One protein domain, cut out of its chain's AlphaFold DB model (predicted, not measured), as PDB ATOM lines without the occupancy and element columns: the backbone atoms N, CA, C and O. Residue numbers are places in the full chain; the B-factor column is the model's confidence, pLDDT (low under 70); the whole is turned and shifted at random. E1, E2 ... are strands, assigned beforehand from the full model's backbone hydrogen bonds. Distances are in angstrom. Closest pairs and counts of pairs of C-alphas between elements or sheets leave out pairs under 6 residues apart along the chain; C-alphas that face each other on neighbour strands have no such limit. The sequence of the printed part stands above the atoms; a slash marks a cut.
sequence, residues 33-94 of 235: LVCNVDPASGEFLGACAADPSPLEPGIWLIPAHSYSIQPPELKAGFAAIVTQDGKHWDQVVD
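What this domain is: This is residues 33 to 94 of the 235 residues of the protein "Virus tail fibre assembly protein, lambda gpK" of Pseudomonas soli (UniProt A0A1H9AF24). With little regular structure, this rod is two small hairpins, E1 with E2 and E3 with E4, joined by a long loop that runs out to Leu 55 at one end and folds back to E3. The 62 printed residues hold four named strands, E1 E2 E3 E4, no named helix and two antiparallel sheets; 21 residues are in named elements, all strand. It is only just loose, close to compact, with a 12.8 A radius of gyration of the C-alphas, spanning 42 by 19 by 15 A.

How they stand to each other: Start at E1, residues 33 to 37, antiparallel to E2, residues 44 to 49; N 34 and O 48 are 2.8 A apart. Residues 35 to 36 also pair with 66 to 67. Then find E3, residues 78 to 82, antiparallel to E4, residues 89 to 93; N 90 and O 81 are 2.8 A apart, like the first pair within hydrogen-bond range. The closest C-alphas of E2 and E3, Phe 44 and Ala 80, are 5.6 A apart. E4 is apart from E1 and E2.

Where its parts are: Find C-alpha 33 at (-37.283, 10.571, 19.211), where E1 begins; E2 runs 15.0 A; E4 ends with C-alpha 93 at (-48.677, -7.924, 6.033).

The domain as a whole: The farthest C-alphas, Leu 55 and Gly 77, are 42.9 A apart. The E2 to E3 link is long. The printed part has no cut; no printed residue is under 70.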
ATOM      1  N   LEU A  33     -36.553  11.826  19.147       94.81
ATOM      2  CA  LEU A  33     -37.283  10.571  19.211       94.81
ATOM      3  C   LEU A  33     -36.461   9.473  18.523       94.81
ATOM      4  O   LEU A  33     -35.897   9.684  17.446       94.81
ATOM      5  N   VAL A  34     -36.398   8.309  19.155       96.06
ATOM      6  CA  VAL A  34     -35.675   7.127  18.691       96.06
ATOM      7  C   VAL A  34     -36.656   5.965  18.617       96.06
ATOM      8  O   VAL A  34     -37.386   5.685  19.569       96.06
ATOM      9  N   CYS A  35     -36.689   5.305  17.465       97.38
ATOM     10  CA  CYS A  35     -37.517   4.135  17.215       97.38
ATOM     11  C   CYS A  35     -36.722   2.862  17.500       97.38
ATOM     12  O   CYS A  35     -35.646   2.679  16.936       97.38
ATOM     13  N   ASN A  36     -37.260   1.984  18.338       96.81
ATOM     14  CA  ASN A  36     -36.650   0.709  18.707       96.81
ATOM     15  C   ASN A  36     -37.261  -0.409  17.859       96.81
ATOM     16  O   ASN A  36     -38.473  -0.399  17.611       96.81
ATOM     17  N   VAL A  37     -36.441  -1.374  17.442       97.56
ATOM     18  CA  VAL A  37     -36.896  -2.536  16.666       97.56
ATOM     19  C   VAL A  37     -36.500  -3.858  17.308       97.56
ATOM     20  O   VAL A  37     -35.544  -3.923  18.081       97.56
ATOM     21  N   ASP A  38     -37.211  -4.925  16.952       96.06
ATOM     22  CA  ASP A  38     -36.780  -6.282  17.259       96.06
ATOM     23  C   ASP A  38     -35.443  -6.594  16.551       96.06
ATOM     24  O   ASP A  38     -35.329  -6.380  15.337       96.06
ATOM     25  N   PRO A  39     -34.421  -7.113  17.260       94.06
ATOM     26  CA  PRO A  39     -33.113  -7.381  16.670       94.06
ATOM     27  C   PRO A  39     -33.079  -8.419  15.541       94.06
ATOM     28  O   PRO A  39     -32.118  -8.416  14.771       94.06
ATOM     29  N   ALA A  40     -34.062  -9.321  15.462       92.69
ATOM     30  CA  ALA A  40     -34.084 -10.433  14.515       92.69
ATOM     31  C   ALA A  40     -35.000 -10.173  13.309       92.69
ATOM     32  O   ALA A  40     -34.632 -10.528  12.190       92.69
ATOM     33  N   SER A  41     -36.174  -9.568  13.518       92.62
ATOM     34  CA  SER A  41     -37.128  -9.251  12.445       92.62
ATOM     35  C   SER A  41     -37.008  -7.825  11.906       92.62
ATOM     36  O   SER A  41     -37.455  -7.572  10.791       92.62
ATOM     37  N   GLY A  42     -36.436  -6.890  12.674       95.25
ATOM     38  CA  GLY A  42     -36.454  -5.458  12.360       95.25
ATOM     39  C   GLY A  42     -37.818  -4.786  12.581       95.25
ATOM     40  O   GLY A  42     -37.996  -3.636  12.181       95.25
ATOM     41  N   GLU A  43     -38.779  -5.479  13.199       96.88
ATOM     42  CA  GLU A  43     -40.125  -4.974  13.496       96.88
ATOM     43  C   GLU A  43     -40.100  -3.801  14.485       96.88
ATOM     44  O   GLU A  43     -39.459  -3.882  15.531       96.88
ATOM     45  N   PHE A  44     -40.837  -2.728  14.196       97.38
ATOM     46  CA  PHE A  44     -41.009  -1.584  15.091       97.38
ATOM     47  C   PHE A  44     -41.717  -1.975  16.398       97.38
ATOM     48  O   PHE A  44     -42.902  -2.302  16.400       97.38
ATOM     49  N   LEU A  45     -41.007  -1.857  17.523       95.81
ATOM     50  CA  LEU A  45     -41.533  -2.156  18.861       95.81
ATOM     51  C   LEU A  45     -42.126  -0.925  19.558       95.81
ATOM     52  O   LEU A  45     -43.003  -1.048  20.413       95.81
ATOM     53  N   GLY A  46     -41.629   0.268  19.230       95.25
ATOM     54  CA  GLY A  46     -42.064   1.515  19.849       95.25
ATOM     55  C   GLY A  46     -41.009   2.614  19.791       95.25
ATOM     56  O   GLY A  46     -39.828   2.370  19.539       95.25
ATOM     57  N   ALA A  47     -41.438   3.847  20.052       95.94
ATOM     58  CA  ALA A  47     -40.575   5.022  20.040       95.94
ATOM     59  C   ALA A  47     -40.465   5.651  21.435       95.94
ATOM     60  O   ALA A  47     -41.460   5.765  22.151       95.94
ATOM     61  N   CYS A  48     -39.263   6.085  21.806       94.25
ATOM     62  CA  CYS A  48     -38.974   6.776  23.060       94.25
ATOM     63  C   CYS A  48     -38.093   8.008  22.815       94.25
ATOM     64  O   CYS A  48     -37.493   8.163  21.751       94.25
ATOM     65  N   ALA A  49     -38.029   8.914  23.791       95.56
ATOM     66  CA  ALA A  49     -37.018   9.966  23.789       95.56
ATOM     67  C   ALA A  49     -35.633   9.346  24.035       95.56
ATOM     68  O   ALA A  49     -35.512   8.449  24.869       95.56
ATOM     69  N   ALA A  50     -34.605   9.823  23.334       95.19
ATOM     70  CA  ALA A  50     -33.233   9.388  23.581       95.19
ATOM     71  C   ALA A  50     -32.732   9.850  24.957       95.19
ATOM     72  O   ALA A  50     -32.976  10.989  25.363       95.19
ATOM     73  N   ASP A  51     -31.956   9.001  25.630       94.81
ATOM     74  CA  ASP A  51     -31.253   9.391  26.851       94.81
ATOM     75  C   ASP A  51     -30.015  10.247  26.519       94.81
ATOM     76  O   ASP A  51     -29.310   9.979  25.542       94.81
ATOM     77  N   PRO A  52     -29.710  11.294  27.299       94.94
ATOM     78  CA  PRO A  52     -28.537  12.134  27.082       94.94
ATOM     79  C   PRO A  52     -27.263  11.465  27.612       94.94
ATOM     80  O   PRO A  52     -27.261  10.886  28.698       94.94
ATOM     81  N   SER A  53     -26.139  11.605  26.901       94.75
ATOM     82  CA  SER A  53     -24.836  11.176  27.420       94.75
ATOM     83  C   SER A  53     -24.425  12.044  28.623       94.75
ATOM     84  O   SER A  53     -24.279  13.264  28.481       94.75
ATOM     85  N   PRO A  54     -24.181  11.456  29.812       92.12
ATOM     86  CA  PRO A  54     -23.666  12.197  30.962       92.12
ATOM     87  C   PRO A  54     -22.173  12.533  30.826       92.12
ATOM     88  O   PRO A  54     -21.663  13.341  31.601       92.12
ATOM     89  N   LEU A  55     -21.471  11.917  29.867       93.06
ATOM     90  CA  LEU A  55     -20.035  12.092  29.636       93.06
ATOM     91  C   LEU A  55     -19.733  13.078  28.499       93.06
ATOM     92  O   LEU A  55     -18.696  13.736  28.525       93.06
ATOM     93  N   GLU A  56     -20.630  13.195  27.517       92.69
ATOM     94  CA  GLU A  56     -20.396  13.942  26.276       92.69
ATOM     95  C   GLU A  56     -21.532  14.950  26.014       92.69
ATOM     96  O   GLU A  56     -22.614  14.573  25.556       92.69
ATOM     97  N   PRO A  57     -21.316  16.248  26.302       91.31
ATOM     98  CA  PRO A  57     -22.319  17.282  26.074       91.31
ATOM     99  C   PRO A  57     -22.798  17.365  24.622       91.31
ATOM    100  O   PRO A  57     -21.998  17.515  23.702       91.31
ATOM    101  N   GLY A  58     -24.118  17.310  24.430       90.38
ATOM    102  CA  GLY A  58     -24.765  17.357  23.116       90.38
ATOM    103  C   GLY A  58     -24.913  16.002  22.414       90.38
ATOM    104  O   GLY A  58     -25.524  15.955  21.348       90.38
ATOM    105  N   ILE A  59     -24.401  14.908  22.992       94.62
ATOM    106  CA  ILE A  59     -24.529  13.556  22.435       94.62
ATOM    107  C   ILE A  59     -25.726  12.832  23.056       94.62
ATOM    108  O   ILE A  59     -25.823  12.689  24.274       94.62
ATOM    109  N   TRP A  60     -26.619  12.330  22.208       95.56
ATOM    110  CA  TRP A  60     -27.725  11.458  22.603       95.56
ATOM    111  C   TRP A  60     -27.328   9.991  22.443       95.56
ATOM    112  O   TRP A  60     -26.682   9.617  21.463       95.56
ATOM    113  N   LEU A  61     -27.713   9.162  23.406       94.94
ATOM    114  CA  LEU A  61     -27.463   7.729  23.403       94.94
ATOM    115  C   LEU A  61     -28.471   7.045  22.475       94.94
ATOM    116  O   LEU A  61     -29.680   7.107  22.696       94.94
ATOM    117  N   ILE A  62     -27.960   6.382  21.439       93.81
ATOM    118  CA  ILE A  62     -28.743   5.570  20.504       93.81
ATOM    119  C   ILE A  62     -28.234   4.128  20.640       93.81
ATOM    120  O   ILE A  62     -27.108   3.847  20.217       93.81
ATOM    121  N   PRO A  63     -28.999   3.221  21.274       92.44
ATOM    122  CA  PRO A  63     -28.627   1.815  21.384       92.44
ATOM    123  C   PRO A  63     -28.549   1.108  20.022       92.44
ATOM    124  O   PRO A  63     -29.045   1.595  19.006       92.44
ATOM    125  N   ALA A  64     -27.969  -0.095  19.999       93.81
ATOM    126  CA  ALA A  64     -28.118  -0.984  18.848       93.81
ATOM    127  C   ALA A  64     -29.606  -1.322  18.615       93.81
ATOM    128  O   ALA A  64     -30.392  -1.349  19.562       93.81
ATOM    129  N   HIS A  65     -29.988  -1.583  17.361       94.88
ATOM    130  CA  HIS A  65     -31.386  -1.823  16.953       94.88
ATOM    131  C   HIS A  65     -32.333  -0.651  17.284       94.88
ATOM    132  O   HIS A  65     -33.522  -0.831  17.542       94.88
ATOM    133  N   SER A  66     -31.790   0.570  17.268       96.06
ATOM    134  CA  SER A  66     -32.525   1.816  17.478       96.06
ATOM    135  C   SER A  66     -32.177   2.834  16.387       96.06
ATOM    136  O   SER A  66     -31.013   2.960  16.006       96.06
ATOM    137  N   TYR A  67     -33.170   3.564  15.875       95.31
ATOM    138  CA  TYR A  67     -33.037   4.428  14.696       95.31
ATOM    139  C   TYR A  67     -33.663   5.810  14.921       95.31
ATOM    140  O   TYR A  67     -34.806   5.926  15.363       95.31
ATOM    141  N   SER A  68     -32.942   6.873  14.552       94.31
ATOM    142  CA  SER A  68     -33.425   8.266  14.587       94.31
ATOM    143  C   SER A  68     -34.245   8.627  13.341       94.31
ATOM    144  O   SER A  68     -33.946   9.588  12.634       94.31
ATOM    145  N   ILE A  69     -35.274   7.827  13.064       94.50
ATOM    146  CA  ILE A  69     -36.241   8.033  11.979       94.50
ATOM    147  C   ILE A  69     -37.634   8.256  12.570       94.50
ATOM    148  O   ILE A  69     -37.907   7.858  13.703       94.50
ATOM    149  N   GLN A  70     -38.522   8.917  11.823       94.94
ATOM    150  CA  GLN A  70     -39.893   9.156  12.281       94.94
ATOM    151  C   GLN A  70     -40.619   7.811  12.506       94.94
ATOM    152  O   GLN A  70     -40.450   6.910  11.681       94.94
ATOM    153  N   PRO A  71     -41.430   7.654  13.573       95.31
ATOM    154  CA  PRO A  71     -42.207   6.438  13.792       95.31
ATOM    155  C   PRO A  71     -43.145   6.138  12.615       95.31
ATOM    156  O   PRO A  71     -43.683   7.075  12.015       95.31
ATOM    157  N   PRO A  72     -43.373   4.855  12.296       96.00
ATOM    158  CA  PRO A  72     -44.277   4.467  11.229       96.00
ATOM    159  C   PRO A  72     -45.734   4.727  11.624       96.00
ATOM    160  O   PRO A  72     -46.125   4.586  12.782       96.00
ATOM    161  N   GLU A  73     -46.568   5.033  10.633       94.69
ATOM    162  CA  GLU A  73     -48.016   4.906  10.779       94.69
ATOM    163  C   GLU A  73     -48.374   3.412  10.719       94.69
ATOM    164  O   GLU A  73     -48.243   2.775   9.669       94.69
ATOM    165  N   LEU A  74     -48.780   2.835  11.852       91.38
ATOM    166  CA  LEU A  74     -49.215   1.440  11.925       91.38
ATOM    167  C   LEU A  74     -50.660   1.312  11.433       91.38
ATOM    168  O   LEU A  74     -51.552   2.022  11.900       91.38
ATOM    169  N   LYS A  75     -50.889   0.388  10.499       91.81
ATOM    170  CA  LYS A  75     -52.203   0.113   9.904       91.81
ATOM    171  C   LYS A  75     -52.698  -1.249  10.373       91.81
ATOM    172  O   LYS A  75     -51.912  -2.175  10.531       91.81
ATOM    173  N   ALA A  76     -54.005  -1.387  10.585       90.75
ATOM    174  CA  ALA A  76     -54.586  -2.673  10.966       90.75
ATOM    175  C   ALA A  76     -54.270  -3.745   9.903       90.75
ATOM    176  O   ALA A  76     -54.508  -3.517   8.717       90.75
ATOM    177  N   GLY A  77     -53.732  -4.890  10.334       91.12
ATOM    178  CA  GLY A  77     -53.279  -5.968   9.444       91.12
ATOM    179  C   GLY A  77     -51.881  -5.778   8.840       91.12
ATOM    180  O   GLY A  77     -51.522  -6.527   7.934       91.12
ATOM    181  N   PHE A  78     -51.095  -4.802   9.311       95.06
ATOM    182  CA  PHE A  78     -49.713  -4.575   8.885       95.06
ATOM    183  C   PHE A  78     -48.790  -4.289  10.074       95.06
ATOM    184  O   PHE A  78     -49.164  -3.593  11.019       95.06
ATOM    185  N   ALA A  79     -47.552  -4.766   9.974       95.50
ATOM    186  CA  ALA A  79     -46.437  -4.373  10.824       95.50
ATOM    187  C   ALA A  79     -45.430  -3.543  10.016       95.50
ATOM    188  O   ALA A  79     -45.327  -3.674   8.796       95.50
ATOM    189  N   ALA A  80     -44.664  -2.698  10.703       97.19
ATOM    190  CA  ALA A  80     -43.582  -1.933  10.097       97.19
ATOM    191  C   ALA A  80     -42.237  -2.599  10.404       97.19
ATOM    192  O   ALA A  80     -41.922  -2.819  11.573       97.19
ATOM    193  N   ILE A  81     -41.442  -2.885   9.375       96.94
ATOM    194  CA  ILE A  81     -40.077  -3.411   9.489       96.94
ATOM    195  C   ILE A  81     -39.096  -2.338   9.016       96.94
ATOM    196  O   ILE A  81     -39.362  -1.639   8.038       96.94
ATOM    197  N   VAL A  82     -37.970  -2.160   9.706       96.81
ATOM    198  CA  VAL A  82     -36.934  -1.222   9.257       96.81
ATOM    199  C   VAL A  82     -36.232  -1.752   8.003       96.81
ATOM    200  O   VAL A  82     -35.769  -2.891   7.950       96.81
ATOM    201  N   THR A  83     -36.136  -0.898   6.987       95.31
ATOM    202  CA  THR A  83     -35.349  -1.138   5.766       95.31
ATOM    203  C   THR A  83     -33.899  -1.522   6.083       95.31
ATOM    204  O   THR A  83     -33.310  -1.049   7.056       95.31
ATOM    205  N   GLN A  84     -33.269  -2.324   5.213       91.56
ATOM    206  CA  GLN A  84     -31.892  -2.809   5.411       91.56
ATOM    207  C   GLN A  84     -30.850  -1.680   5.568       91.56
ATOM    208  O   GLN A  84     -29.813  -1.885   6.200       91.56
ATOM    209  N   ASP A  85     -31.102  -0.490   5.009       93.06
ATOM    210  CA  ASP A  85     -30.212   0.670   5.135       93.06
ATOM    211  C   ASP A  85     -30.478   1.539   6.382       93.06
ATOM    212  O   ASP A  85     -29.743   2.500   6.623       93.06
ATOM    213  N   GLY A  86     -31.497   1.192   7.178       91.88
ATOM    214  CA  GLY A  86     -31.847   1.841   8.439       91.88
ATOM    215  C   GLY A  86     -32.575   3.181   8.314       91.88
ATOM    216  O   GLY A  86     -32.645   3.904   9.308       91.88
ATOM    217  N   LYS A  87     -33.063   3.568   7.125       93.31
ATOM    218  CA  LYS A  87     -33.566   4.938   6.885       93.31
ATOM    219  C   LYS A  87     -35.086   5.071   6.811       93.31
ATOM    220  O   LYS A  87     -35.601   6.162   7.038       93.31
ATOM    221  N   HIS A  88     -35.796   3.994   6.491       95.12
ATOM    222  CA  HIS A  88     -37.249   3.998   6.288       95.12
ATOM    223  C   HIS A  88     -37.912   2.721   6.828       95.12
ATOM    224  O   HIS A  88     -37.231   1.777   7.232       95.12
ATOM    225  N   TRP A  89     -39.245   2.699   6.793       97.06
ATOM    226  CA  TRP A  89     -40.079   1.564   7.185       97.06
ATOM    227  C   TRP A  89     -40.740   0.923   5.970       97.06
ATOM    228  O   TRP A  89     -41.463   1.605   5.240       97.06
ATOM    229  N   ASP A  90     -40.566  -0.384   5.820       95.69
ATOM    230  CA  ASP A  90     -41.374  -1.209   4.930       95.69
ATOM    231  C   ASP A  90     -42.625  -1.685   5.679       95.69
ATOM    232  O   ASP A  90     -42.563  -2.086   6.843       95.69
ATOM    233  N   GLN A  91     -43.783  -1.621   5.021       95.25
ATOM    234  CA  GLN A  91     -45.048  -2.129   5.558       95.25
ATOM    235  C   GLN A  91     -45.226  -3.574   5.099       95.25
ATOM    236  O   GLN A  91     -45.253  -3.852   3.900       95.25
ATOM    237  N   VAL A  92     -45.355  -4.485   6.055       95.38
ATOM    238  CA  VAL A  92     -45.411  -5.927   5.826       95.38
ATOM    239  C   VAL A  92     -46.728  -6.457   6.376       95.38
ATOM    240  O   VAL A  92     -47.146  -6.065   7.464       95.38
ATOM    241  N   VAL A  93     -47.400  -7.326   5.617       95.38
ATOM    242  CA  VAL A  93     -48.677  -7.924   6.033       95.38
ATOM    243  C   VAL A  93     -48.496  -8.664   7.360       95.38
ATOM    244  O   VAL A  93     -47.530  -9.407   7.547       95.38
ATOM    245  N   ASP A  94     -49.434  -8.447   8.277       95.00
ATOM    246  CA  ASP A  94     -49.463  -9.091   9.581       95.00
ATOM    247  C   ASP A  94     -50.743  -9.921   9.740       95.00
ATOM    248  O   ASP A  94     -51.837  -9.408   9.986       95.00
TER     249      ASP A  94